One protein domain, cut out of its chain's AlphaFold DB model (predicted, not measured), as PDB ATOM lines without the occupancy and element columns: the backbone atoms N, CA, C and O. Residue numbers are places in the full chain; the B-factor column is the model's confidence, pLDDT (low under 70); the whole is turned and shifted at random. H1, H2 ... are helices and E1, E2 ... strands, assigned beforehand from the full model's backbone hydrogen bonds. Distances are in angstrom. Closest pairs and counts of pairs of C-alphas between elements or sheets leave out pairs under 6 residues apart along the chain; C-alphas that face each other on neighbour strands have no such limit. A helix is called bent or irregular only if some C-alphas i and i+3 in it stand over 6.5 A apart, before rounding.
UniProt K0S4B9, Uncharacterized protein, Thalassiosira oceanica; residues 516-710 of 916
ATOM      1  N   GLU A 516      38.572 -38.825  -5.667       85.94
ATOM      2  CA  GLU A 516      38.222 -37.431  -5.946       85.94
ATOM      3  C   GLU A 516      38.237 -37.118  -7.447       85.94
ATOM      4  O   GLU A 516      37.268 -36.546  -7.955       85.94
ATOM      5  N   ALA A 517      39.294 -37.520  -8.164       87.88
ATOM      6  CA  ALA A 517      39.413 -37.291  -9.602       87.88
ATOM      7  C   ALA A 517      38.318 -38.032 -10.379       87.88
ATOM      8  O   ALA A 517      37.636 -37.437 -11.215       87.88
ATOM      9  N   PHE A 518      38.084 -39.306 -10.051       92.19
ATOM     10  CA  PHE A 518      37.058 -40.111 -10.707       92.19
ATOM     11  C   PHE A 518      35.650 -39.542 -10.484       92.19
ATOM     12  O   PHE A 518      34.871 -39.424 -11.429       92.19
ATOM     13  N   ASN A 519      35.336 -39.103  -9.260       91.69
ATOM     14  CA  ASN A 519      34.057 -38.459  -8.950       91.69
ATOM     15  C   ASN A 519      33.847 -37.153  -9.729       91.69
ATOM     16  O   ASN A 519      32.725 -36.878 -10.160       91.69
ATOM     17  N   ALA A 520      34.902 -36.355  -9.923       91.38
ATOM     18  CA  ALA A 520      34.826 -35.138 -10.726       91.38
ATOM     19  C   ALA A 520      34.498 -35.456 -12.195       91.38
ATOM     20  O   ALA A 520      33.576 -34.860 -12.752       91.38
ATOM     21  N   ILE A 521      35.181 -36.442 -12.789       93.62
ATOM     22  CA  ILE A 521      34.937 -36.883 -14.173       93.62
ATOM     23  C   ILE A 521      33.517 -37.418 -14.333       93.62
ATOM     24  O   ILE A 521      32.793 -36.980 -15.221       93.62
ATOM     25  N   VAL A 522      33.093 -38.330 -13.455       94.38
ATOM     26  CA  VAL A 522      31.739 -38.902 -13.468       94.38
ATOM     27  C   VAL A 522      30.674 -37.801 -13.372       94.38
ATOM     28  O   VAL A 522      29.654 -37.856 -14.062       94.38
ATOM     29  N   GLY A 523      30.922 -36.781 -12.548       91.62
ATOM     30  CA  GLY A 523      30.058 -35.615 -12.405       91.62
ATOM     31  C   GLY A 523      29.810 -34.856 -13.701       91.62
ATOM     32  O   GLY A 523      28.661 -34.557 -14.031       91.62
ATOM     33  N   GLU A 524      30.878 -34.573 -14.444       93.62
ATOM     34  CA  GLU A 524      30.792 -33.891 -15.735       93.62
ATOM     35  C   GLU A 524      30.265 -34.823 -16.834       93.62
ATOM     36  O   GLU A 524      29.424 -34.414 -17.634       93.62
ATOM     37  N   ALA A 525      30.674 -36.094 -16.843       92.62
ATOM     38  CA  ALA A 525      30.278 -37.084 -17.845       92.62
ATOM     39  C   ALA A 525      28.768 -37.364 -17.848       92.62
ATOM     40  O   ALA A 525      28.194 -37.676 -18.887       92.62
ATOM     41  N   ILE A 526      28.079 -37.189 -16.718       90.00
ATOM     42  CA  ILE A 526      26.613 -37.307 -16.659       90.00
ATOM     43  C   ILE A 526      25.898 -36.224 -17.469       90.00
ATOM     44  O   ILE A 526      24.753 -36.434 -17.872       90.00
ATOM     45  N   SER A 527      26.549 -35.102 -17.783       88.00
ATOM     46  CA  SER A 527      25.993 -34.105 -18.710       88.00
ATOM     47  C   SER A 527      25.796 -34.653 -20.135       88.00
ATOM     48  O   SER A 527      24.967 -34.132 -20.889       88.00
ATOM     49  N   LEU A 528      26.472 -35.760 -20.475       88.69
ATOM     50  CA  LEU A 528      26.248 -36.523 -21.701       88.69
ATOM     51  C   LEU A 528      24.897 -37.251 -21.693       88.69
ATOM     52  O   LEU A 528      24.467 -37.738 -22.733       88.69
ATOM     53  N   LEU A 529      24.159 -37.312 -20.587       89.25
ATOM     54  CA  LEU A 529      22.823 -37.906 -20.587       89.25
ATOM     55  C   LEU A 529      21.749 -36.946 -21.129       89.25
ATOM     56  O   LEU A 529      21.901 -35.721 -21.070       89.25
ATOM     57  N   PRO A 530      20.629 -37.475 -21.659       81.25
ATOM     58  CA  PRO A 530      19.445 -36.677 -21.969       81.25
ATOM     59  C   PRO A 530      18.940 -35.881 -20.755       81.25
ATOM     60  O   PRO A 530      19.197 -36.227 -19.607       81.25
ATOM     61  N   ARG A 531      18.171 -34.809 -20.983       78.31
ATOM     62  CA  ARG A 531      17.743 -33.902 -19.895       78.31
ATOM     63  C   ARG A 531      16.682 -34.474 -18.948       78.31
ATOM     64  O   ARG A 531      16.498 -33.918 -17.869       78.31
ATOM     65  N   THR A 532      15.952 -35.519 -19.332       79.25
ATOM     66  CA  THR A 532      14.796 -36.016 -18.568       79.25
ATOM     67  C   THR A 532      14.756 -37.535 -18.525       79.25
ATOM     68  O   THR A 532      15.049 -38.172 -19.531       79.25
ATOM     69  N   ASP A 533      14.316 -38.074 -17.385       84.00
ATOM     70  CA  ASP A 533      14.114 -39.506 -17.123       84.00
ATOM     71  C   ASP A 533      15.360 -40.375 -17.361       84.00
ATOM     72  O   ASP A 533      15.413 -41.205 -18.262       84.00
ATOM     73  N   ASN A 534      16.393 -40.178 -16.538       90.94
ATOM     74  CA  ASN A 534      17.591 -41.012 -16.574       90.94
ATOM     75  C   ASN A 534      17.609 -42.029 -15.434       90.94
ATOM     76  O   ASN A 534      17.328 -41.682 -14.281       90.94
ATOM     77  N   LEU A 535      18.043 -43.250 -15.752       92.00
ATOM     78  CA  LEU A 535      18.363 -44.297 -14.785       92.00
ATOM     79  C   LEU A 535      19.847 -44.666 -14.895       92.00
ATOM     80  O   LEU A 535      20.276 -45.223 -15.903       92.00
ATOM     81  N   ILE A 536      20.629 -44.359 -13.863       94.00
ATOM     82  CA  ILE A 536      22.081 -44.574 -13.836       94.00
ATOM     83  C   ILE A 536      22.389 -45.805 -12.988       94.00
ATOM     84  O   ILE A 536      22.098 -45.822 -11.789       94.00
ATOM     85  N   ALA A 537      22.992 -46.819 -13.606       94.06
ATOM     86  CA  ALA A 537      23.508 -47.992 -12.921       94.06
ATOM     87  C   ALA A 537      24.946 -47.765 -12.458       94.06
ATOM     88  O   ALA A 537      25.797 -47.360 -13.243       94.06
ATOM     89  N   VAL A 538      25.214 -48.053 -11.188       95.12
ATOM     90  CA  VAL A 538      26.540 -47.983 -10.574       95.12
ATOM     91  C   VAL A 538      26.939 -49.393 -10.158       95.12
ATOM     92  O   VAL A 538      26.248 -50.005  -9.338       95.12
ATOM     93  N   LEU A 539      28.024 -49.924 -10.726       93.94
ATOM     94  CA  LEU A 539      28.643 -51.151 -10.227       93.94
ATOM     95  C   LEU A 539      29.416 -50.795  -8.964       93.94
ATOM     96  O   LEU A 539      30.391 -50.053  -9.013       93.94
ATOM     97  N   CYS A 540      28.946 -51.317  -7.843       88.19
ATOM     98  CA  CYS A 540      29.587 -51.233  -6.545       88.19
ATOM     99  C   CYS A 540      30.165 -52.614  -6.223       88.19
ATOM    100  O   CYS A 540      29.549 -53.604  -6.594       88.19
ATOM    101  N   GLY A 541      31.304 -52.710  -5.533       87.31
ATOM    102  CA  GLY A 541      31.909 -54.000  -5.169       87.31
ATOM    103  C   GLY A 541      31.034 -54.863  -4.238       87.31
ATOM    104  O   GLY A 541      29.876 -55.195  -4.504       87.31
ATOM    105  N   THR A 542      31.573 -55.256  -3.096       85.19
ATOM    106  CA  THR A 542      30.875 -56.093  -2.120       85.19
ATOM    107  C   THR A 542      30.166 -55.239  -1.077       85.19
ATOM    108  O   THR A 542      30.781 -54.477  -0.330       85.19
ATOM    109  N   LYS A 543      28.836 -55.376  -0.988       81.56
ATOM    110  CA  LYS A 543      28.016 -54.538  -0.101       81.56
ATOM    111  C   LYS A 543      28.404 -54.728   1.365       81.56
ATOM    112  O   LYS A 543      28.287 -55.824   1.904       81.56
ATOM    113  N   GLY A 544      28.783 -53.632   2.022       75.12
ATOM    114  CA  GLY A 544      29.203 -53.628   3.428       75.12
ATOM    115  C   GLY A 544      30.678 -53.973   3.652       75.12
ATOM    116  O   GLY A 544      31.109 -53.964   4.803       75.12
ATOM    117  N   VAL A 545      31.431 -54.252   2.583       80.62
ATOM    118  CA  VAL A 545      32.897 -54.376   2.591       80.62
ATOM    119  C   VAL A 545      33.504 -53.169   1.887       80.62
ATOM    120  O   VAL A 545      34.309 -52.462   2.484       80.62
ATOM    121  N   ASP A 546      33.055 -52.904   0.661       82.44
ATOM    122  CA  ASP A 546      33.559 -51.815  -0.167       82.44
ATOM    123  C   ASP A 546      32.695 -50.555  -0.022       82.44
ATOM    124  O   ASP A 546      31.459 -50.626   0.045       82.44
ATOM    125  N   ASP A 547      33.351 -49.393   0.016       81.50
ATOM    126  CA  ASP A 547      32.694 -48.087   0.033       81.50
ATOM    127  C   ASP A 547      32.453 -47.620  -1.407       81.50
ATOM    128  O   ASP A 547      33.381 -47.218  -2.105       81.50
ATOM    129  N   CYS A 548      31.200 -47.690  -1.866       87.88
ATOM    130  CA  CYS A 548      30.804 -47.255  -3.210       87.88
ATOM    131  C   CYS A 548      30.699 -45.724  -3.260       87.88
ATOM    132  O   CYS A 548      29.609 -45.139  -3.290       87.88
ATOM    133  N   SER A 549      31.858 -45.079  -3.188       88.94
ATOM    134  CA  SER A 549      32.022 -43.632  -3.076       88.94
ATOM    135  C   SER A 549      31.313 -42.861  -4.195       88.94
ATOM    136  O   SER A 549      30.686 -41.825  -3.939       88.94
ATOM    137  N   VAL A 550      31.321 -43.404  -5.417       91.88
ATOM    138  CA  VAL A 550      30.709 -42.787  -6.596       91.88
ATOM    139  C   VAL A 550      29.201 -42.681  -6.434       91.88
ATOM    140  O   VAL A 550      28.617 -41.636  -6.717       91.88
ATOM    141  N   LEU A 551      28.553 -43.713  -5.890       91.00
ATOM    142  CA  LEU A 551      27.112 -43.706  -5.635       91.00
ATOM    143  C   LEU A 551      26.707 -42.562  -4.691       91.00
ATOM    144  O   LEU A 551      25.700 -41.885  -4.919       91.00
ATOM    145  N   GLY A 552      27.502 -42.331  -3.640       87.44
ATOM    146  CA  GLY A 552      27.276 -41.260  -2.671       87.44
ATOM    147  C   GLY A 552      27.467 -39.861  -3.261       87.44
ATOM    148  O   GLY A 552      26.693 -38.950  -2.945       87.44
ATOM    149  N   SER A 553      28.464 -39.690  -4.130       89.25
ATOM    150  CA  SER A 553      28.706 -38.445  -4.869       89.25
ATOM    151  C   SER A 553      27.582 -38.168  -5.867       89.25
ATOM    152  O   SER A 553      26.967 -37.102  -5.830       89.25
ATOM    153  N   LEU A 554      27.206 -39.164  -6.670       90.38
ATOM    154  CA  LEU A 554      26.134 -39.059  -7.660       90.38
ATOM    155  C   LEU A 554      24.783 -38.696  -7.056       90.38
ATOM    156  O   LEU A 554      24.075 -37.849  -7.602       90.38
ATOM    157  N   ALA A 555      24.444 -39.268  -5.901       88.38
ATOM    158  CA  ALA A 555      23.202 -38.949  -5.202       88.38
ATOM    159  C   ALA A 555      23.066 -37.455  -4.850       88.38
ATOM    160  O   ALA A 555      21.944 -36.981  -4.681       88.38
ATOM    161  N   LYS A 556      24.183 -36.716  -4.761       87.25
ATOM    162  CA  LYS A 556      24.216 -35.268  -4.492       87.25
ATOM    163  C   LYS A 556      24.284 -34.415  -5.762       87.25
ATOM    164  O   LYS A 556      23.947 -33.239  -5.704       87.25
ATOM    165  N   MET A 557      24.766 -34.978  -6.871       85.56
ATOM    166  CA  MET A 557      25.113 -34.232  -8.089       85.56
ATOM    167  C   MET A 557      24.018 -34.254  -9.157       85.56
ATOM    168  O   MET A 557      24.001 -33.387 -10.026       85.56
ATOM    169  N   THR A 558      23.111 -35.233  -9.124       86.00
ATOM    170  CA  THR A 558      22.090 -35.401 -10.164       86.00
ATOM    171  C   THR A 558      20.714 -35.705  -9.586       86.00
ATOM    172  O   THR A 558      20.590 -36.366  -8.559       86.00
ATOM    173  N   GLU A 559      19.664 -35.297 -10.302       86.25
ATOM    174  CA  GLU A 559      18.261 -35.664 -10.050       86.25
ATOM    175  C   GLU A 559      17.841 -36.960 -10.781       86.25
ATOM    176  O   GLU A 559      16.693 -37.388 -10.706       86.25
ATOM    177  N   SER A 560      18.786 -37.665 -11.412       89.31
ATOM    178  CA  SER A 560      18.551 -38.954 -12.093       89.31
ATOM    179  C   SER A 560      18.341 -40.117 -11.118       89.31
ATOM    180  O   SER A 560      18.987 -40.162 -10.072       89.31
ATOM    181  N   ARG A 561      17.483 -41.087 -11.444       91.31
ATOM    182  CA  ARG A 561      17.297 -42.295 -10.620       91.31
ATOM    183  C   ARG A 561      18.595 -43.102 -10.586       91.31
ATOM    184  O   ARG A 561      19.254 -43.236 -11.615       91.31
ATOM    185  N   LEU A 562      18.956 -43.643  -9.424       92.38
ATOM    186  CA  LEU A 562      20.203 -44.387  -9.243       92.38
ATOM    187  C   LEU A 562      19.912 -45.844  -8.890       92.38
ATOM    188  O   LEU A 562      19.034 -46.131  -8.077       92.38
ATOM    189  N   ILE A 563      20.691 -46.759  -9.454       91.19
ATOM    190  CA  ILE A 563      20.694 -48.166  -9.063       91.19
ATOM    191  C   ILE A 563      22.110 -48.618  -8.735       91.19
ATOM    192  O   ILE A 563      23.008 -48.523  -9.560       91.19
ATOM    193  N   ALA A 564      22.291 -49.152  -7.533       91.25
ATOM    194  CA  ALA A 564      23.545 -49.736  -7.089       91.25
ATOM    195  C   ALA A 564      23.510 -51.257  -7.282       91.25
ATOM    196  O   ALA A 564      22.675 -51.942  -6.677       91.25
ATOM    197  N   ILE A 565      24.408 -51.772  -8.116       90.75
ATOM    198  CA  ILE A 565      24.573 -53.195  -8.420       90.75
ATOM    199  C   ILE A 565      25.751 -53.714  -7.598       90.75
ATOM    200  O   ILE A 565      26.843 -53.182  -7.725       90.75
ATOM    201  N   TRP A 566      25.528 -54.730  -6.767       88.12
ATOM    202  CA  TRP A 566      26.529 -55.270  -5.837       88.12
ATOM    203  C   TRP A 566      26.872 -56.730  -6.141       88.12
ATOM    204  O   TRP A 566      26.020 -57.481  -6.645       88.12
ATOM    205  N   SER A 567      28.081 -57.144  -5.751       85.12
ATOM    206  CA  SER A 567      28.497 -58.550  -5.733       85.12
ATOM    207  C   SER A 567      27.720 -59.359  -4.687       85.12
ATOM    208  O   SER A 567      27.059 -58.828  -3.783       85.12
ATOM    209  N   CYS A 568      27.779 -60.678  -4.824       73.31
ATOM    210  CA  CYS A 568      27.120 -61.603  -3.916       73.31
ATOM    211  C   CYS A 568      28.061 -61.972  -2.771       73.31
ATOM    212  O   CYS A 568      29.017 -62.708  -2.973       73.31
ATOM    213  N   ALA A 569      27.755 -61.530  -1.551       60.59
ATOM    214  CA  ALA A 569      28.298 -62.172  -0.358       60.59
ATOM    215  C   ALA A 569      27.412 -63.375   0.010       60.59
ATOM    216  O   ALA A 569      26.184 -63.251  -0.018       60.59
ATOM    217  N   ASP A 570      28.014 -64.498   0.417       52.81
ATOM    218  CA  ASP A 570      27.370 -65.797   0.712       52.81
ATOM    219  C   ASP A 570      26.223 -65.782   1.759       52.81
ATOM    220  O   ASP A 570      25.692 -66.835   2.099       52.81
ATOM    221  N   ASN A 571      25.803 -64.628   2.299       48.69
ATOM    222  CA  ASN A 571      24.927 -64.567   3.476       48.69
ATOM    223  C   ASN A 571      23.851 -63.460   3.534       48.69
ATOM    224  O   ASN A 571      23.303 -63.227   4.611       48.69
ATOM    225  N   TYR A 572      23.451 -62.818   2.428       49.81
ATOM    226  CA  TYR A 572      22.281 -61.915   2.448       49.81
ATOM    227  C   TYR A 572      21.129 -62.410   1.566       49.81
ATOM    228  O   TYR A 572      21.125 -62.266   0.346       49.81
ATOM    229  N   GLY A 573      20.100 -62.969   2.209       43.78
ATOM    230  CA  GLY A 573      18.814 -63.255   1.581       43.78
ATOM    231  C   GLY A 573      17.887 -62.031   1.560       43.78
ATOM    232  O   GLY A 573      17.436 -61.629   2.624       43.78
ATOM    233  N   ALA A 574      17.552 -61.555   0.346       45.94
ATOM    234  CA  ALA A 574      16.406 -60.699  -0.062       45.94
ATOM    235  C   ALA A 574      16.213 -59.326   0.651       45.94
ATOM    236  O   ALA A 574      16.779 -59.113   1.716       45.94
ATOM    237  N   PRO A 575      15.364 -58.380   0.174       48.31
ATOM    238  CA  PRO A 575      14.800 -58.085  -1.154       48.31
ATOM    239  C   PRO A 575      15.395 -56.777  -1.757       48.31
ATOM    240  O   PRO A 575      16.288 -56.165  -1.175       48.31
ATOM    241  N   ASN A 576      14.885 -56.322  -2.911       48.56
ATOM    242  CA  ASN A 576      15.110 -54.961  -3.420       48.56
ATOM    243  C   ASN A 576      14.613 -53.951  -2.368       48.56
ATOM    244  O   ASN A 576      13.406 -53.803  -2.186       48.56
ATOM    245  N   ALA A 577      15.519 -53.296  -1.648       49.84
ATOM    246  CA  ALA A 577      15.168 -52.200  -0.752       49.84
ATOM    247  C   ALA A 577      15.380 -50.883  -1.503       49.84
ATOM    248  O   ALA A 577      16.511 -50.556  -1.862       49.84
ATOM    249  N   GLU A 578      14.299 -50.149  -1.763       48.06
ATOM    250  CA  GLU A 578      14.378 -48.743  -2.160       48.06
ATOM    251  C   GLU A 578      14.681 -47.908  -0.917       48.06
ATOM    252  O   GLU A 578      13.917 -47.915   0.051       48.06
ATOM    253  N   VAL A 579      15.803 -47.192  -0.930       52.41
ATOM    254  CA  VAL A 579      16.119 -46.194   0.095       52.41
ATOM    255  C   VAL A 579      16.212 -44.847  -0.610       52.41
ATOM    256  O   VAL A 579      17.247 -44.469  -1.154       52.41
ATOM    257  N   GLY A 580      15.091 -44.125  -0.646       62.88
ATOM    258  CA  GLY A 580      14.998 -42.846  -1.349       62.88
ATOM    259  C   GLY A 580      15.143 -43.009  -2.866       62.88
ATOM    260  O   GLY A 580      14.395 -43.756  -3.484       62.88
ATOM    261  N   LYS A 581      16.098 -42.295  -3.470       70.81
ATOM    262  CA  LYS A 581      16.339 -42.254  -4.927       70.81
ATOM    263  C   LYS A 581      17.261 -43.371  -5.448       70.81
ATOM    264  O   LYS A 581      17.563 -43.408  -6.641       70.81
ATOM    265  N   VAL A 582      17.714 -44.253  -4.553       82.69
ATOM    266  CA  VAL A 582      18.648 -45.344  -4.850       82.69
ATOM    267  C   VAL A 582      17.946 -46.694  -4.693       82.69
ATOM    268  O   VAL A 582      17.474 -47.047  -3.609       82.69
ATOM    269  N   SER A 583      17.914 -47.469  -5.774       85.06
ATOM    270  CA  SER A 583      17.519 -48.879  -5.768       85.06
ATOM    271  C   SER A 583      18.761 -49.766  -5.630       85.06
ATOM    272  O   SER A 583      19.819 -49.449  -6.165       85.06
ATOM    273  N   HIS A 584      18.658 -50.898  -4.934       85.69
ATOM    274  CA  HIS A 584      19.769 -51.846  -4.789       85.69
ATOM    275  C   HIS A 584      19.452 -53.181  -5.467       85.69
ATOM    276  O   HIS A 584      18.400 -53.768  -5.202       85.69
ATOM    277  N   VAL A 585      20.381 -53.680  -6.284       83.81
ATOM    278  CA  VAL A 585      20.291 -54.975  -6.978       83.81
ATOM    279  C   VAL A 585      21.572 -55.779  -6.742       83.81
ATOM    280  O   VAL A 585      22.655 -55.219  -6.633       83.81
ATOM    281  N   PHE A 586      21.446 -57.101  -6.646       83.50
ATOM    282  CA  PHE A 586      22.575 -58.025  -6.499       83.50
ATOM    283  C   PHE A 586      22.728 -58.865  -7.768       83.50
ATOM    284  O   PHE A 586      21.724 -59.336  -8.317       83.50
ATOM    285  N   ALA A 587      23.966 -59.074  -8.218       77.12
ATOM    286  CA  ALA A 587      24.267 -59.709  -9.504       77.12
ATOM    287  C   ALA A 587      24.072 -61.247  -9.547       77.12
ATOM    288  O   ALA A 587      24.268 -61.861 -10.595       77.12
ATOM    289  N   CYS A 588      23.626 -61.886  -8.460       67.81
ATOM    290  CA  CYS A 588      23.572 -63.350  -8.348       67.81
ATOM    291  C   CYS A 588      22.599 -63.973  -9.371       67.81
ATOM    292  O   CYS A 588      21.384 -63.776  -9.277       67.81
ATOM    293  N   GLY A 589      23.119 -64.756 -10.326       58.81
ATOM    294  CA  GLY A 589      22.318 -65.598 -11.228       58.81
ATOM    295  C   GLY A 589      21.497 -64.869 -12.308       58.81
ATOM    296  O   GLY A 589      20.427 -65.353 -12.660       58.81
ATOM    297  N   GLN A 590      21.973 -63.726 -12.826       60.78
ATOM    298  CA  GLN A 590      21.353 -62.903 -13.894       60.78
ATOM    299  C   GLN A 590      20.007 -62.224 -13.551       60.78
ATOM    300  O   GLN A 590      19.026 -62.310 -14.286       60.78
ATOM    301  N   ARG A 591      19.967 -61.443 -12.461       73.19
ATOM    302  CA  ARG A 591      18.832 -60.546 -12.132       73.19
ATOM    303  C   ARG A 591      18.930 -59.135 -12.725       73.19
ATOM    304  O   ARG A 591      17.928 -58.423 -12.738       73.19
ATOM    305  N   VAL A 592      20.109 -58.736 -13.202       81.19
ATOM    306  CA  VAL A 592      20.374 -57.387 -13.730       81.19
ATOM    307  C   VAL A 592      19.624 -57.153 -15.043       81.19
ATOM    308  O   VAL A 592      18.914 -56.159 -15.151       81.19
ATOM    309  N   SER A 593      19.677 -58.095 -15.992       81.75
ATOM    310  CA  SER A 593      18.956 -57.981 -17.269       81.75
ATOM    311  C   SER A 593      17.444 -57.877 -17.074       81.75
ATOM    312  O   SER A 593      16.817 -56.976 -17.612       81.75
ATOM    313  N   SER A 594      16.852 -58.730 -16.230       79.94
ATOM    314  CA  SER A 594      15.410 -58.668 -15.938       79.94
ATOM    315  C   SER A 594      14.997 -57.402 -15.188       79.94
ATOM    316  O   SER A 594      13.830 -57.020 -15.220       79.94
ATOM    317  N   PHE A 595      15.914 -56.775 -14.446       83.94
ATOM    318  CA  PHE A 595      15.659 -55.472 -13.844       83.94
ATOM    319  C   PHE A 595      15.701 -54.371 -14.904       83.94
ATOM    320  O   PHE A 595      14.757 -53.594 -14.978       83.94
ATOM    321  N   ALA A 596      16.738 -54.358 -15.747       85.50
ATOM    322  CA  ALA A 596      16.856 -53.421 -16.859       85.50
ATOM    323  C   ALA A 596      15.617 -53.475 -17.764       85.50
ATOM    324  O   ALA A 596      15.039 -52.438 -18.049       85.50
ATOM    325  N   GLU A 597      15.131 -54.672 -18.114       82.56
ATOM    326  CA  GLU A 597      13.902 -54.853 -18.902       82.56
ATOM    327  C   GLU A 597      12.670 -54.194 -18.260       82.56
ATOM    328  O   GLU A 597      11.859 -53.594 -18.959       82.56
ATOM    329  N   ARG A 598      12.512 -54.285 -16.931       83.75
ATOM    330  CA  ARG A 598      11.381 -53.655 -16.225       83.75
ATOM    331  C   ARG A 598      11.470 -52.134 -16.181       83.75
ATOM    332  O   ARG A 598      10.441 -51.486 -16.051       83.75
ATOM    333  N   GLU A 599      12.681 -51.599 -16.235       86.25
ATOM    334  CA  GLU A 599      12.960 -50.162 -16.172       86.25
ATOM    335  C   GLU A 599      13.230 -49.542 -17.550       86.25
ATOM    336  O   GLU A 599      13.680 -48.396 -17.643       86.25
ATOM    337  N   GLU A 600      12.971 -50.306 -18.616       86.88
ATOM    338  CA  GLU A 600      13.186 -49.896 -20.006       86.88
ATOM    339  C   GLU A 600      14.655 -49.532 -20.309       86.88
ATOM    340  O   GLU A 600      14.948 -48.671 -21.131       86.88
ATOM    341  N   GLY A 601      15.596 -50.198 -19.635       88.94
ATOM    342  CA  GLY A 601      17.039 -50.067 -19.833       88.94
ATOM    343  C   GLY A 601      17.705 -48.965 -19.002       88.94
ATOM    344  O   GLY A 601      17.068 -48.036 -18.500       88.94
ATOM    345  N   PHE A 602      19.028 -49.060 -18.864       90.94
ATOM    346  CA  PHE A 602      19.856 -48.061 -18.181       90.94
ATOM    347  C   PHE A 602      20.276 -46.928 -19.127       90.94
ATOM    348  O   PHE A 602      20.669 -47.172 -20.266       90.94
ATOM    349  N   SER A 603      20.250 -45.684 -18.643       91.94
ATOM    350  CA  SER A 603      20.803 -44.516 -19.347       91.94
ATOM    351  C   SER A 603      22.322 -44.426 -19.211       91.94
ATOM    352  O   SER A 603      22.984 -43.881 -20.084       91.94
ATOM    353  N   ALA A 604      22.891 -44.941 -18.122       94.31
ATOM    354  CA  ALA A 604      24.334 -45.000 -17.936       94.31
ATOM    355  C   ALA A 604      24.762 -46.218 -17.122       94.31
ATOM    356  O   ALA A 604      24.005 -46.692 -16.271       94.31
ATOM    357  N   LEU A 605      25.996 -46.658 -17.356       94.81
ATOM    358  CA  LEU A 605      26.743 -47.563 -16.493       94.81
ATOM    359  C   LEU A 605      27.982 -46.829 -15.976       94.81
ATOM    360  O   LEU A 605      28.773 -46.318 -16.761       94.81
ATOM    361  N   VAL A 606      28.146 -46.780 -14.660       96.31
ATOM    362  CA  VAL A 606      29.321 -46.214 -13.997       96.31
ATOM    363  C   VAL A 606      29.969 -47.305 -13.153       96.31
ATOM    364  O   VAL A 606      29.290 -47.954 -12.358       96.31
ATOM    365  N   VAL A 607      31.266 -47.527 -13.329       95.12
ATOM    366  CA  VAL A 607      32.032 -48.508 -12.548       95.12
ATOM    367  C   VAL A 607      32.736 -47.775 -11.414       95.12
ATOM    368  O   VAL A 607      33.542 -46.888 -11.669       95.12
ATOM    369  N   ASP A 608      32.411 -48.092 -10.160       93.56
ATOM    370  CA  ASP A 608      33.165 -47.552  -9.025       93.56
ATOM    371  C   ASP A 608      34.581 -48.170  -9.007       93.56
ATOM    372  O   ASP A 608      34.703 -49.369  -9.276       93.56
ATOM    373  N   PRO A 609      35.651 -47.418  -8.676       89.62
ATOM    374  CA  PRO A 609      37.007 -47.970  -8.563       89.62
ATOM    375  C   PRO A 609      37.127 -49.190  -7.635       89.62
ATOM    376  O   PRO A 609      38.027 -50.010  -7.799       89.62
ATOM    377  N   SER A 610      36.209 -49.358  -6.676       87.38
ATOM    378  CA  SER A 610      36.161 -50.530  -5.798       87.38
ATOM    379  C   SER A 610      35.560 -51.785  -6.459       87.38
ATOM    380  O   SER A 610      35.479 -52.833  -5.818       87.38
ATOM    381  N   ALA A 611      35.041 -51.695  -7.688       88.56
ATOM    382  CA  ALA A 611      34.209 -52.729  -8.305       88.56
ATOM    383  C   ALA A 611      34.961 -53.669  -9.262       88.56
ATOM    384  O   ALA A 611      34.318 -54.531  -9.862       88.56
ATOM    385  N   GLY A 612      36.290 -53.562  -9.389       80.25
ATOM    386  CA  GLY A 612      37.079 -54.308 -10.384       80.25
ATOM    387  C   GLY A 612      36.802 -55.821 -10.426       80.25
ATOM    388  O   GLY A 612      36.615 -56.389 -11.498       80.25
ATOM    389  N   GLN A 613      36.663 -56.485  -9.271       81.69
ATOM    390  CA  GLN A 613      36.325 -57.918  -9.235       81.69
ATOM    391  C   GLN A 613      34.899 -58.207  -9.738       81.69
ATOM    392  O   GLN A 613      34.688 -59.189 -10.448       81.69
ATOM    393  N   LEU A 614      33.929 -57.344  -9.415       87.19
ATOM    394  CA  LEU A 614      32.547 -57.495  -9.874       87.19
ATOM    395  C   LEU A 614      32.441 -57.339 -11.394       87.19
ATOM    396  O   LEU A 614      31.612 -58.012 -12.003       87.19
ATOM    397  N   VAL A 615      33.269 -56.488 -12.015       88.88
ATOM    398  CA  VAL A 615      33.271 -56.298 -13.476       88.88
ATOM    399  C   VAL A 615      33.441 -57.639 -14.191       88.88
ATOM    400  O   VAL A 615      32.628 -57.955 -15.056       88.88
ATOM    401  N   ASN A 616      34.386 -58.478 -13.756       85.31
ATOM    402  CA  ASN A 616      34.581 -59.828 -14.304       85.31
ATOM    403  C   ASN A 616      33.330 -60.711 -14.204       85.31
ATOM    404  O   ASN A 616      33.018 -61.471 -15.119       85.31
ATOM    405  N   GLU A 617      32.580 -60.609 -13.106       84.00
ATOM    406  CA  GLU A 617      31.372 -61.410 -12.891       84.00
ATOM    407  C   GLU A 617      30.208 -60.965 -13.791       84.00
ATOM    408  O   GLU A 617      29.368 -61.784 -14.179       84.00
ATOM    409  N   VAL A 618      30.135 -59.669 -14.126       85.81
ATOM    410  CA  VAL A 618      28.984 -59.077 -14.828       85.81
ATOM    411  C   VAL A 618      29.266 -58.632 -16.259       85.81
ATOM    412  O   VAL A 618      28.311 -58.299 -16.960       85.81
ATOM    413  N   ILE A 619      30.512 -58.668 -16.739       84.88
ATOM    414  CA  ILE A 619      30.889 -58.237 -18.099       84.88
ATOM    415  C   ILE A 619      30.074 -58.960 -19.177       84.88
ATOM    416  O   ILE A 619      29.617 -58.355 -20.143       84.88
ATOM    417  N   GLY A 620      29.762 -60.240 -18.952       80.75
ATOM    418  CA  GLY A 620      28.881 -61.039 -19.802       80.75
ATOM    419  C   GLY A 620      27.404 -60.631 -19.766       80.75
ATOM    420  O   GLY A 620      26.585 -61.328 -20.353       80.75
ATOM    421  N   THR A 621      27.025 -59.555 -19.075       84.50
ATOM    422  CA  THR A 621      25.657 -59.010 -19.015       84.50
ATOM    423  C   THR A 621      25.506 -57.758 -19.877       84.50
ATOM    424  O   THR A 621      24.437 -57.546 -20.448       84.50
ATOM    425  N   PHE A 622      26.559 -56.950 -19.990       86.62
ATOM    426  CA  PHE A 622      26.536 -55.646 -20.648       86.62
ATOM    427  C   PHE A 622      27.180 -55.711 -22.042       86.62
ATOM    428  O   PHE A 622      28.077 -56.519 -22.281       86.62
ATOM    429  N   CYS A 623      26.715 -54.859 -22.964       82.69
ATOM    430  CA  CYS A 623      27.352 -54.615 -24.268       82.69
ATOM    431  C   CYS A 623      27.621 -55.895 -25.099       82.69
ATOM    432  O   CYS A 623      28.742 -56.165 -25.522       82.69
ATOM    433  N   LYS A 624      26.601 -56.740 -25.307       77.00
ATOM    434  CA  LYS A 624      26.713 -57.979 -26.108       77.00
ATOM    435  C   LYS A 624      26.517 -57.719 -27.608       77.00
ATOM    436  O   LYS A 624      25.769 -56.824 -27.980       77.00
ATOM    437  N   LYS A 625      27.097 -58.578 -28.463       67.44
ATOM    438  CA  LYS A 625      26.869 -58.578 -29.922       67.44
ATOM    439  C   LYS A 625      25.373 -58.777 -30.253       67.44
ATOM    440  O   LYS A 625      24.715 -59.648 -29.676       67.44
ATOM    441  N   ALA A 626      24.869 -57.977 -31.198       55.56
ATOM    442  CA  ALA A 626      23.448 -57.773 -31.507       55.56
ATOM    443  C   ALA A 626      22.646 -59.041 -31.876       55.56
ATOM    444  O   ALA A 626      21.450 -59.102 -31.605       55.56
ATOM    445  N   GLU A 627      23.287 -60.086 -32.409       51.44
ATOM    446  CA  GLU A 627      22.627 -61.344 -32.808       51.44
ATOM    447  C   GLU A 627      22.051 -62.157 -31.626       51.44
ATOM    448  O   GLU A 627      21.374 -63.164 -31.839       51.44
ATOM    449  N   ARG A 628      22.314 -61.766 -30.363       46.25
ATOM    450  CA  ARG A 628      21.981 -62.593 -29.190       46.25
ATOM    451  C   ARG A 628      21.239 -61.961 -28.007       46.25
ATOM    452  O   ARG A 628      21.041 -62.732 -27.073       46.25
ATOM    453  N   GLN A 629      20.781 -60.694 -27.960       50.09
ATOM    454  CA  GLN A 629      19.754 -60.297 -26.952       50.09
ATOM    455  C   GLN A 629      19.239 -58.845 -26.949       50.09
ATOM    456  O   GLN A 629      19.845 -57.936 -27.494       50.09
ATOM    457  N   ARG A 630      18.121 -58.704 -26.211       57.72
ATOM    458  CA  ARG A 630      17.395 -57.513 -25.737       57.72
ATOM    459  C   ARG A 630      18.287 -56.487 -25.017       57.72
ATOM    460  O   ARG A 630      19.095 -56.864 -24.168       57.72
ATOM    461  N   ASP A 631      18.055 -55.207 -25.307       64.19
ATOM    462  CA  ASP A 631      18.838 -54.065 -24.824       64.19
ATOM    463  C   ASP A 631      18.700 -53.848 -23.300       64.19
ATOM    464  O   ASP A 631      17.631 -53.515 -22.792       64.19
ATOM    465  N   VAL A 632      19.799 -54.015 -22.547       83.38
ATOM    466  CA  VAL A 632      19.889 -53.596 -21.125       83.38
ATOM    467  C   VAL A 632      20.145 -52.092 -20.972       83.38
ATOM    468  O   VAL A 632      20.070 -51.557 -19.866       83.38
ATOM    469  N   PHE A 633      20.440 -51.413 -22.078       87.50
ATOM    470  CA  PHE A 633      20.698 -49.983 -22.167       87.50
ATOM    471  C   PHE A 633      19.596 -49.282 -22.959       87.50
ATOM    472  O   PHE A 633      18.982 -49.867 -23.844       87.50
ATOM    473  N   ARG A 634      19.357 -48.007 -22.655       86.19
ATOM    474  CA  ARG A 634      18.515 -47.133 -23.480       86.19
ATOM    475  C   ARG A 634      19.271 -46.705 -24.742       86.19
ATOM    476  O   ARG A 634      20.502 -46.675 -24.762       86.19
ATOM    477  N   ASN A 635      18.535 -46.282 -25.773       73.50
ATOM    478  CA  ASN A 635      19.125 -45.626 -26.942       73.50
ATOM    479  C   ASN A 635      19.863 -44.353 -26.486       73.50
ATOM    480  O   ASN A 635      19.220 -43.424 -25.999       73.50
ATOM    481  N   LYS A 636      21.191 -44.308 -26.691       77.00
ATOM    482  CA  LYS A 636      22.134 -43.257 -26.230       77.00
ATOM    483  C   LYS A 636      22.560 -43.377 -24.761       77.00
ATOM    484  O   LYS A 636      22.489 -42.410 -24.004       77.00
ATOM    485  N   ALA A 637      23.017 -44.565 -24.374       87.88
ATOM    486  CA  ALA A 637      23.633 -44.778 -23.073       87.88
ATOM    487  C   ALA A 637      25.064 -44.217 -22.988       87.88
ATOM    488  O   ALA A 637      25.717 -43.970 -24.005       87.88
ATOM    489  N   VAL A 638      25.542 -44.029 -21.755       92.81
ATOM    490  CA  VAL A 638      26.916 -43.609 -21.442       92.81
ATOM    491  C   VAL A 638      27.583 -44.649 -20.543       92.81
ATOM    492  O   VAL A 638      26.990 -45.084 -19.557       92.81
ATOM    493  N   LEU A 639      28.819 -45.031 -20.853       94.94
ATOM    494  CA  LEU A 639      29.682 -45.787 -19.942       94.94
ATOM    495  C   LEU A 639      30.733 -44.847 -19.357       94.94
ATOM    496  O   LEU A 639      31.334 -44.084 -20.108       94.94
ATOM    497  N   VAL A 640      30.998 -44.955 -18.056       96.88
ATOM    498  CA  VAL A 640      32.200 -44.403 -17.417       96.88
ATOM    499  C   VAL A 640      32.845 -45.495 -16.572       96.88
ATOM    500  O   VAL A 640      32.197 -46.059 -15.689       96.88
ATOM    501  N   THR A 641      34.109 -45.810 -16.831       95.31
ATOM    502  CA  THR A 641      34.848 -46.851 -16.107       95.31
ATOM    503  C   THR A 641      36.284 -46.407 -15.850       95.31
ATOM    504  O   THR A 641      36.878 -45.785 -16.729       95.31
ATOM    505  N   PRO A 642      36.887 -46.705 -14.687       94.00
ATOM    506  CA  PRO A 642      38.339 -46.668 -14.557       94.00
ATOM    507  C   PRO A 642      38.954 -47.656 -15.560       94.00
ATOM    508  O   PRO A 642      38.239 -48.507 -16.084       94.00
ATOM    509  N   LEU A 643      40.242 -47.514 -15.873       92.38
ATOM    510  CA  LEU A 643      40.987 -48.441 -16.739       92.38
ATOM    511  C   LEU A 643      42.206 -49.008 -15.999       92.38
ATOM    512  O   LEU A 643      43.304 -49.085 -16.546       92.38
ATOM    513  N   SER A 644      42.004 -49.359 -14.728       88.88
ATOM    514  CA  SER A 644      43.061 -49.735 -13.779       88.88
ATOM    515  C   SER A 644      43.403 -51.229 -13.825       88.88
ATOM    516  O   SER A 644      44.362 -51.656 -13.190       88.88
ATOM    517  N   ASN A 645      42.594 -52.045 -14.507       88.38
ATOM    518  CA  ASN A 645      42.791 -53.488 -14.662       88.38
ATOM    519  C   ASN A 645      42.183 -54.004 -15.980       88.38
ATOM    520  O   ASN A 645      41.434 -53.295 -16.653       88.38
ATOM    521  N   ASP A 646      42.491 -55.254 -16.337       89.38
ATOM    522  CA  ASP A 646      42.056 -55.863 -17.604       89.38
ATOM    523  C   ASP A 646      40.534 -55.987 -17.724       89.38
ATOM    524  O   ASP A 646      39.976 -55.692 -18.776       89.38
ATOM    525  N   ALA A 647      39.832 -56.317 -16.636       89.75
ATOM    526  CA  ALA A 647      38.376 -56.474 -16.652       89.75
ATOM    527  C   ALA A 647      37.655 -55.175 -17.047       89.75
ATOM    528  O   ALA A 647      36.685 -55.172 -17.809       89.75
ATOM    529  N   GLU A 648      38.142 -54.055 -16.519       92.62
ATOM    530  CA  GLU A 648      37.672 -52.717 -16.851       92.62
ATOM    531  C   GLU A 648      37.973 -52.333 -18.307       92.62
ATOM    532  O   GLU A 648      37.102 -51.788 -18.993       92.62
ATOM    533  N   ARG A 649      39.178 -52.654 -18.801       91.81
ATOM    534  CA  ARG A 649      39.577 -52.427 -20.201       91.81
ATOM    535  C   ARG A 649      38.732 -53.245 -21.175       91.81
ATOM    536  O   ARG A 649      38.253 -52.700 -22.171       91.81
ATOM    537  N   ASP A 650      38.468 -54.504 -20.850       91.44
ATOM    538  CA  ASP A 650      37.620 -55.391 -21.643       91.44
ATOM    539  C   ASP A 650      36.176 -54.893 -21.690       91.44
ATOM    540  O   ASP A 650      35.541 -54.899 -22.751       91.44
ATOM    541  N   LEU A 651      35.640 -54.428 -20.553       92.69
ATOM    542  CA  LEU A 651      34.310 -53.823 -20.500       92.69
ATOM    543  C   LEU A 651      34.255 -52.563 -21.370       92.69
ATOM    544  O   LEU A 651      33.313 -52.404 -22.149       92.69
ATOM    545  N   PHE A 652      35.259 -51.689 -21.264       94.31
ATOM    546  CA  PHE A 652      35.369 -50.476 -22.070       94.31
ATOM    547  C   PHE A 652      35.405 -50.788 -23.570       94.31
ATOM    548  O   PHE A 652      34.566 -50.276 -24.312       94.31
ATOM    549  N   ALA A 653      36.308 -51.665 -24.017       91.75
ATOM    550  CA  ALA A 653      36.452 -52.038 -25.424       91.75
ATOM    551  C   ALA A 653      35.167 -52.669 -25.981       91.75
ATOM    552  O   ALA A 653      34.689 -52.311 -27.063       91.75
ATOM    553  N   ARG A 654      34.549 -53.565 -25.204       90.06
ATOM    554  CA  ARG A 654      33.281 -54.207 -25.556       90.06
ATOM    555  C   ARG A 654      32.148 -53.195 -25.691       90.06
ATOM    556  O   ARG A 654      31.391 -53.245 -26.661       90.06
ATOM    557  N   CYS A 655      32.015 -52.279 -24.738       90.75
ATOM    558  CA  CYS A 655      30.989 -51.247 -24.795       90.75
ATOM    559  C   CYS A 655      31.255 -50.218 -25.886       90.75
ATOM    560  O   CYS A 655      30.310 -49.808 -26.547       90.75
ATOM    561  N   ASN A 656      32.506 -49.877 -26.183       91.19
ATOM    562  CA  ASN A 656      32.790 -49.045 -27.346       91.19
ATOM    563  C   ASN A 656      32.250 -49.672 -28.642       91.19
ATOM    564  O   ASN A 656      31.734 -48.984 -29.511       91.19
ATOM    565  N   ARG A 657      32.277 -51.002 -28.746       87.19
ATOM    566  CA  ARG A 657      31.760 -51.704 -29.923       87.19
ATOM    567  C   ARG A 657      30.240 -51.867 -29.933       87.19
ATOM    568  O   ARG A 657      29.637 -51.798 -30.998       87.19
ATOM    569  N   TYR A 658      29.629 -52.108 -28.772       84.38
ATOM    570  CA  TYR A 658      28.257 -52.630 -28.687       84.38
ATOM    571  C   TYR A 658      27.347 -51.923 -27.672       84.38
ATOM    572  O   TYR A 658      26.302 -52.466 -27.319       84.38
ATOM    573  N   LEU A 659      27.721 -50.749 -27.150       85.12
ATOM    574  CA  LEU A 659      26.884 -50.027 -26.180       85.12
ATOM    575  C   LEU A 659      25.535 -49.632 -26.788       85.12
ATOM    576  O   LEU A 659      24.503 -49.742 -26.129       85.12
ATOM    577  N   THR A 660      25.551 -49.175 -28.040       77.62
ATOM    578  CA  THR A 660      24.350 -48.847 -28.810       77.62
ATOM    579  C   THR A 660      24.482 -49.318 -30.257       77.62
ATOM    580  O   THR A 660      25.571 -49.688 -30.694       77.62
ATOM    581  N   LYS A 661      23.374 -49.266 -31.006       72.00
ATOM    582  CA  LYS A 661      23.335 -49.528 -32.456       72.00
ATOM    583  C   LYS A 661      23.820 -48.352 -33.319       72.00
ATOM    584  O   LYS A 661      23.902 -48.501 -34.530       72.00
ATOM    585  N   ALA A 662      24.076 -47.187 -32.723       76.50
ATOM    586  CA  ALA A 662      24.631 -46.025 -33.416       76.50
ATOM    587  C   ALA A 662      26.165 -46.017 -33.310       76.50
ATOM    588  O   ALA A 662      26.729 -46.773 -32.515       76.50
ATOM    589  N   LEU A 663      26.826 -45.132 -34.067       83.31
ATOM    590  CA  LEU A 663      28.272 -44.923 -33.981       83.31
ATOM    591  C   LEU A 663      28.663 -44.506 -32.556       83.31
ATOM    592  O   LEU A 663      28.459 -43.364 -32.131       83.31
ATOM    593  N   ASN A 664      29.205 -45.460 -31.809       88.12
ATOM    594  CA  ASN A 664      29.748 -45.228 -30.483       88.12
ATOM    595  C   ASN A 664      31.153 -44.632 -30.628       88.12
ATOM    596  O   ASN A 664      31.903 -45.008 -31.525       88.12
ATOM    597  N   ARG A 665      31.517 -43.721 -29.730       92.44
ATOM    598  CA  ARG A 665      32.894 -43.258 -29.563       92.44
ATOM    599  C   ARG A 665      33.318 -43.507 -28.127       92.44
ATOM    600  O   ARG A 665      32.600 -43.153 -27.187       92.44
ATOM    601  N   GLY A 666      34.484 -44.112 -27.976       94.31
ATOM    602  CA  GLY A 666      35.120 -44.403 -26.708       94.31
ATOM    603  C   GLY A 666      36.329 -43.504 -26.555       94.31
ATOM    604  O   GLY A 666      37.158 -43.438 -27.452       94.31
ATOM    605  N   SER A 667      36.445 -42.818 -25.429       96.69
ATOM    606  CA  SER A 667      37.619 -42.030 -25.093       96.69
ATOM    607  C   SER A 667      38.329 -42.592 -23.878       96.69
ATOM    608  O   SER A 667      37.683 -43.009 -22.917       96.69
ATOM    609  N   THR A 668      39.656 -42.558 -23.928       95.25
ATOM    610  CA  THR A 668      40.516 -42.686 -22.756       95.25
ATOM    611  C   THR A 668      40.969 -41.292 -22.339       95.25
ATOM    612  O   THR A 668      41.623 -40.596 -23.112       95.25
ATOM    613  N   ILE A 669      40.626 -40.896 -21.118       94.38
ATOM    614  CA  ILE A 669      41.091 -39.668 -20.471       94.38
ATOM    615  C   ILE A 669      42.200 -40.049 -19.499       94.38
ATOM    616  O   ILE A 669      42.015 -40.946 -18.670       94.38
ATOM    617  N   ARG A 670      43.323 -39.342 -19.562       91.31
ATOM    618  CA  ARG A 670      44.386 -39.421 -18.567       91.31
ATOM    619  C   ARG A 670      44.203 -38.317 -17.538       91.31
ATOM    620  O   ARG A 670      43.991 -37.159 -17.885       91.31
ATOM    621  N   VAL A 671      44.289 -38.693 -16.268       90.06
ATOM    622  CA  VAL A 671      44.349 -37.767 -15.139       90.06
ATOM    623  C   VAL A 671      45.575 -38.118 -14.321       90.06
ATOM    624  O   VAL A 671      45.627 -39.194 -13.724       90.06
ATOM    625  N   GLU A 672      46.570 -37.234 -14.333       85.00
ATOM    626  CA  GLU A 672      47.923 -37.527 -13.844       85.00
ATOM    627  C   GLU A 672      48.476 -38.831 -14.465       85.00
ATOM    628  O   GLU A 672      48.715 -38.893 -15.669       85.00
ATOM    629  N   SER A 673      48.664 -39.889 -13.668       82.50
ATOM    630  CA  SER A 673      49.140 -41.211 -14.110       82.50
ATOM    631  C   SER A 673      48.025 -42.242 -14.321       82.50
ATOM    632  O   SER A 673      48.309 -43.386 -14.668       82.50
ATOM    633  N   SER A 674      46.767 -41.878 -14.080       88.06
ATOM    634  CA  SER A 674      45.622 -42.792 -14.132       88.06
ATOM    635  C   SER A 674      44.785 -42.590 -15.389       88.06
ATOM    636  O   SER A 674      44.762 -41.503 -15.965       88.06
ATOM    637  N   LYS A 675      44.048 -43.628 -15.799       91.81
ATOM    638  CA  LYS A 675      43.206 -43.605 -17.003       91.81
ATOM    639  C   LYS A 675      41.743 -43.912 -16.695       91.81
ATOM    640  O   LYS A 675      41.429 -44.776 -15.875       91.81
ATOM    641  N   VAL A 676      40.850 -43.214 -17.389       95.12
ATOM    642  CA  VAL A 676      39.394 -43.360 -17.289       95.12
ATOM    643  C   VAL A 676      38.795 -43.464 -18.686       95.12
ATOM    644  O   VAL A 676      39.063 -42.633 -19.547       95.12
ATOM    645  N   GLY A 677      37.976 -44.487 -18.903       96.19
ATOM    646  CA  GLY A 677      37.250 -44.727 -20.139       96.19
ATOM    647  C   GLY A 677      35.850 -44.119 -20.101       96.19
ATOM    648  O   GLY A 677      35.101 -44.346 -19.148       96.19
ATOM    649  N   ILE A 678      35.467 -43.395 -21.152       97.19
ATOM    650  CA  ILE A 678      34.098 -42.906 -21.376       97.19
ATOM    651  C   ILE A 678      33.611 -43.380 -22.742       97.19
ATOM    652  O   ILE A 678      34.303 -43.174 -23.729       97.19
ATOM    653  N   VAL A 679      32.415 -43.963 -22.832       94.81
ATOM    654  CA  VAL A 679      31.787 -44.317 -24.121       94.81
ATOM    655  C   VAL A 679      30.446 -43.614 -24.252       94.81
ATOM    656  O   VAL A 679      29.641 -43.639 -23.320       94.81
ATOM    657  N   SER A 680      30.177 -43.024 -25.418       92.38
ATOM    658  CA  SER A 680      28.868 -42.462 -25.752       92.38
ATOM    659  C   SER A 680      28.580 -42.536 -27.253       92.38
ATOM    660  O   SER A 680      29.486 -42.476 -28.077       92.38
ATOM    661  N   ALA A 681      27.298 -42.597 -27.607       87.12
ATOM    662  CA  ALA A 681      26.806 -42.501 -28.986       87.12
ATOM    663  C   ALA A 681      26.273 -41.097 -29.338       87.12
ATOM    664  O   ALA A 681      25.429 -40.931 -30.222       87.12
ATOM    665  N   ARG A 682      26.663 -40.064 -28.579       87.25
ATOM    666  CA  ARG A 682      26.242 -38.685 -28.859       87.25
ATOM    667  C   ARG A 682      27.004 -38.116 -30.045       87.25
ATOM    668  O   ARG A 682      28.224 -38.168 -30.085       87.25
ATOM    669  N   LEU A 683      26.275 -37.469 -30.954       84.00
ATOM    670  CA  LEU A 683      26.871 -36.780 -32.104       84.00
ATOM    671  C   LEU A 683      27.863 -35.685 -31.677       84.00
ATOM    672  O   LEU A 683      28.899 -35.522 -32.301       84.00
ATOM    673  N   ALA A 684      27.573 -34.974 -30.583       88.69
ATOM    674  CA  ALA A 684      28.435 -33.921 -30.044       88.69
ATOM    675  C   ALA A 684      29.533 -34.439 -29.091       88.69
ATOM    676  O   ALA A 684      30.171 -33.628 -28.422       88.69
ATOM    677  N   PHE A 685      29.742 -35.761 -28.998       92.19
ATOM    678  CA  PHE A 685      30.586 -36.371 -27.966       92.19
ATOM    679  C   PHE A 685      31.996 -35.783 -27.914       92.19
ATOM    680  O   PHE A 685      32.433 -35.421 -26.831       92.19
ATOM    681  N   VAL A 686      32.678 -35.622 -29.054       93.94
ATOM    682  CA  VAL A 686      34.056 -35.096 -29.095       93.94
ATOM    683  C   VAL A 686      34.127 -33.690 -28.486       93.94
ATOM    684  O   VAL A 686      34.935 -33.434 -27.600       93.94
ATOM    685  N   ARG A 687      33.214 -32.793 -28.881       93.25
ATOM    686  CA  ARG A 687      33.133 -31.433 -28.329       93.25
ATOM    687  C   ARG A 687      32.809 -31.429 -26.834       93.25
ATOM    688  O   ARG A 687      33.372 -30.648 -26.072       93.25
ATOM    689  N   GLU A 688      31.852 -32.254 -26.421       93.50
ATOM    690  CA  GLU A 688      31.429 -32.347 -25.020       93.50
ATOM    691  C   GLU A 688      32.545 -32.921 -24.144       93.50
ATOM    692  O   GLU A 688      32.733 -32.460 -23.024       93.50
ATOM    693  N   LEU A 689      33.319 -33.867 -24.674       95.25
ATOM    694  CA  LEU A 689      34.476 -34.464 -24.023       95.25
ATOM    695  C   LEU A 689      35.589 -33.440 -23.762       95.25
ATOM    696  O   LEU A 689      36.099 -33.407 -22.647       95.25
ATOM    697  N   VAL A 690      35.908 -32.572 -24.732       94.81
ATOM    698  CA  VAL A 690      36.846 -31.447 -24.529       94.81
ATOM    699  C   VAL A 690      36.361 -30.540 -23.394       94.81
ATOM    700  O   VAL A 690      37.099 -30.245 -22.460       94.81
ATOM    701  N   GLY A 691      35.075 -30.173 -23.398       94.62
ATOM    702  CA  GLY A 691      34.501 -29.371 -22.314       94.62
ATOM    703  C   GLY A 691      34.525 -30.078 -20.949       94.62
ATOM    704  O   GLY A 691      34.708 -29.429 -19.918       94.62
ATOM    705  N   ILE A 692      34.362 -31.407 -20.926       94.19
ATOM    706  CA  ILE A 692      34.481 -32.225 -19.713       94.19
ATOM    707  C   ILE A 692      35.911 -32.151 -19.168       94.19
ATOM    708  O   ILE A 692      36.077 -31.855 -17.985       94.19
ATOM    709  N   THR A 693      36.937 -32.386 -19.990       95.25
ATOM    710  CA  THR A 693      38.332 -32.389 -19.517       95.25
ATOM    711  C   THR A 693      38.779 -31.015 -19.027       95.25
ATOM    712  O   THR A 693      39.344 -30.925 -17.935       95.25
ATOM    713  N   GLU A 694      38.426 -29.939 -19.737       95.00
ATOM    714  CA  GLU A 694      38.677 -28.557 -19.304       95.00
ATOM    715  C   GLU A 694      37.981 -28.228 -17.971       95.00
ATOM    716  O   GLU A 694      38.586 -27.651 -17.062       95.00
ATOM    717  N   SER A 695      36.710 -28.621 -17.823       94.81
ATOM    718  CA  SER A 695      35.923 -28.404 -16.600       94.81
ATOM    719  C   SER A 695      36.512 -29.160 -15.408       94.81
ATOM    720  O   SER A 695      36.633 -28.596 -14.315       94.81
ATOM    721  N   VAL A 696      36.920 -30.421 -15.601       93.44
ATOM    722  CA  VAL A 696      37.556 -31.224 -14.547       93.44
ATOM    723  C   VAL A 696      38.897 -30.613 -14.150       93.44
ATOM    724  O   VAL A 696      39.102 -30.390 -12.956       93.44
ATOM    725  N   ALA A 697      39.767 -30.278 -15.109       94.06
ATOM    726  CA  ALA A 697      41.059 -29.641 -14.836       94.06
ATOM    727  C   ALA A 697      40.888 -28.332 -14.046       94.06
ATOM    728  O   ALA A 697      41.543 -28.122 -13.024       94.06
ATOM    729  N   ALA A 698      39.939 -27.480 -14.450       94.00
ATOM    730  CA  ALA A 698      39.660 -26.218 -13.769       94.00
ATOM    731  C   ALA A 698      39.131 -26.399 -12.333       94.00
ATOM    732  O   ALA A 698      39.414 -25.573 -11.463       94.00
ATOM    733  N   LYS A 699      38.351 -27.457 -12.067       90.50
ATOM    734  CA  LYS A 699      37.756 -27.727 -10.744       90.50
ATOM    735  C   LYS A 699      38.720 -28.400  -9.775       90.50
ATOM    736  O   LYS A 699      38.643 -28.132  -8.576       90.50
ATOM    737  N   THR A 700      39.570 -29.296 -10.268       90.19
ATOM    738  CA  THR A 700      40.447 -30.126  -9.430       90.19
ATOM    739  C   THR A 700      41.872 -29.584  -9.345       90.19
ATOM    740  O   THR A 700      42.555 -29.845  -8.358       90.19
ATOM    741  N   GLY A 701      42.315 -28.811 -10.343       90.75
ATOM    742  CA  GLY A 701      43.709 -28.395 -10.497       90.75
ATOM    743  C   GLY A 701      44.641 -29.517 -10.971       90.75
ATOM    744  O   GLY A 701      45.854 -29.332 -10.928       90.75
ATOM    745  N   LEU A 702      44.088 -30.664 -11.381       90.56
ATOM    746  CA  LEU A 702      44.840 -31.812 -11.891       90.56
ATOM    747  C   LEU A 702      45.163 -31.639 -13.382       90.56
ATOM    748  O   LEU A 702      44.426 -30.974 -14.112       90.56
ATOM    749  N   GLU A 703      46.235 -32.288 -13.838       90.00
ATOM    750  CA  GLU A 703      46.511 -32.453 -15.268       90.00
ATOM    751  C   GLU A 703      45.525 -33.475 -15.846       90.00
ATOM    752  O   GLU A 703      45.524 -34.638 -15.435       90.00
ATOM    753  N   VAL A 704      44.663 -33.024 -16.761       92.62
ATOM    754  CA  VAL A 704      43.634 -33.840 -17.418       92.62
ATOM    755  C   VAL A 704      43.777 -33.685 -18.919       92.62
ATOM    756  O   VAL A 704      43.780 -32.567 -19.431       92.62
ATOM    757  N   GLU A 705      43.846 -34.804 -19.624       91.62
ATOM    758  CA  GLU A 705      44.047 -34.830 -21.066       91.62
ATOM    759  C   GLU A 705      43.264 -35.980 -21.706       91.62
ATOM    760  O   GLU A 705      42.996 -37.003 -21.078       91.62
ATOM    761  N   ILE A 706      42.890 -35.809 -22.970       94.50
ATOM    762  CA  ILE A 706      42.313 -36.871 -23.789       94.50
ATOM    763  C   ILE A 706      43.474 -37.619 -24.452       94.50
ATOM    764  O   ILE A 706      44.157 -37.059 -25.300       94.50
ATOM    765  N   ASP A 707      43.690 -38.881 -24.086       90.75
ATOM    766  CA  ASP A 707      44.747 -39.716 -24.678       90.75
ATOM    767  C   ASP A 707      44.352 -40.205 -26.060       90.75
ATOM    768  O   ASP A 707      45.140 -40.207 -27.003       90.75
ATOM    769  N   GLN A 708      43.121 -40.696 -26.144       93.69
ATOM    770  CA  GLN A 708      42.615 -41.341 -27.334       93.69
ATOM    771  C   GLN A 708      41.105 -41.173 -27.407       93.69
ATOM    772  O   GLN A 708      40.404 -41.222 -26.391       93.69
ATOM    773  N   ILE A 709      40.608 -41.034 -28.628       95.38
ATOM    774  CA  ILE A 709      39.225 -41.276 -29.011       95.38
ATOM    775  C   ILE A 709      39.277 -42.373 -30.067       95.38
ATOM    776  O   ILE A 709      40.087 -42.306 -30.987       95.38
ATOM    777  N   LYS A 710      38.451 -43.400 -29.905       92.31
ATOM    778  CA  LYS A 710      38.318 -44.487 -30.861       92.31
ATOM    779  C   LYS A 710      36.847 -44.762 -31.123       92.31
ATOM    780  O   LYS A 710      36.083 -45.060 -30.199       92.31
TER     781      LYS A 710
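Overview. This is residues 516 to 710 of the 916 residues of an uncharacterized protein of Thalassiosira oceanica (UniProt K0S4B9). One strongly twisted sheet of eight strands runs through the middle, with helices on both faces: three layers, with H1, H2 and H6 on one face and H5 on the other. H4 packs beside H5, and H3 sits beside the strands. The printed part has 195 residues, with six named helices and eight named strands in the order H1 E1 H2 E2 E3 H3 E4 H4 E5 H5 E6 E7 H6 E8. The mixed sheet runs E3 E2 E1 E4 E5 E7 E6 E8, and the class is mixed, helices and strands. The whole is compact, with a radius of gyration of the C-alphas of 15.6 A and spans of 45 by 37 by 33 A.

Arrangement. H1, residues 516 to 528, touches H2, residues 549 to 557, with residues 519 to 523 alone; the closest C-alphas, of Asn 519 and Val 550, are 6.0 A apart. H1 touches H6, residues 685 to 700, opposite ways at a shallow tilt of 33 degrees, only just short of steep; the closest C-alphas, of Glu 524 and Ile 692, are 5.7 A apart. E1, residues 535 to 539, H2 and E2, residues 561 to 566, form a strand-helix-strand unit, two parallel neighbour strands with a helix between, its crossover right-handed; N 538 and O 563 are within hydrogen-bond range at 2.8 A. E3, residues 582 to 586, is parallel to E2, with N 564 to O 583 at 2.8 A. E3, H3, residues 591 to 598, and E4, residues 602 to 607, form a split right-handed unit, with E2 and E1 between its strands; H3 lies over none of the strands. E4 is parallel to E1, with N 606 to O 537 at 2.8 A. E4, H4, residues 609 to 621, and E5, residues 633 to 642, form another right-handed unit, with N 640 to O 605 at 2.9 A. H5, residues 646 to 658, touches H4 with residues 647 to 651 alone, the same way at a steep tilt of 48 degrees; the closest C-alphas, of Asn 616 and Ala 647, are 5.6 A apart. E6, residues 665 to 671, and E7, residues 674 to 680, form a hairpin, with N 667 to O 678 at 2.8 A. E7 is antiparallel to E5, with N 677 to O 641 at 2.8 A, and E8, residues 704 to 710, to E6, with N 670 to O 705 at 2.8 A. E5, H5, E6 and E7, H6, E8 are split right-handed units. In H3, H5 and H6 every O i to N i+4 pair is within hydrogen-bond range; in H1 7 of 9, in H2 4 of 5, in H4 3 of 9, beside 6 of 10 O i to N i+3 pairs.

Along the chain. H1 begins at C-alpha 516, (38.222, -37.431, -5.946), and is 19.8 A long; H6 is 21.9 A and E7 20.4 A. H4 is irregular, with C-alphas 610 and 613 8.1 A apart. E5 bends by 110 degrees at residue 636. E8 ends at C-alpha 710, (38.318, -44.487, -30.861).

Size, cuts and confidence. The two C-alphas farthest apart, of Asn 571 and Arg 687, are 46.7 A apart. The printed part has no cut; the long links are E2 to E3 and H4 to E5. The model's pLDDT is under 70 at residues 569 to 580, 588 to 590 and 625 to 631.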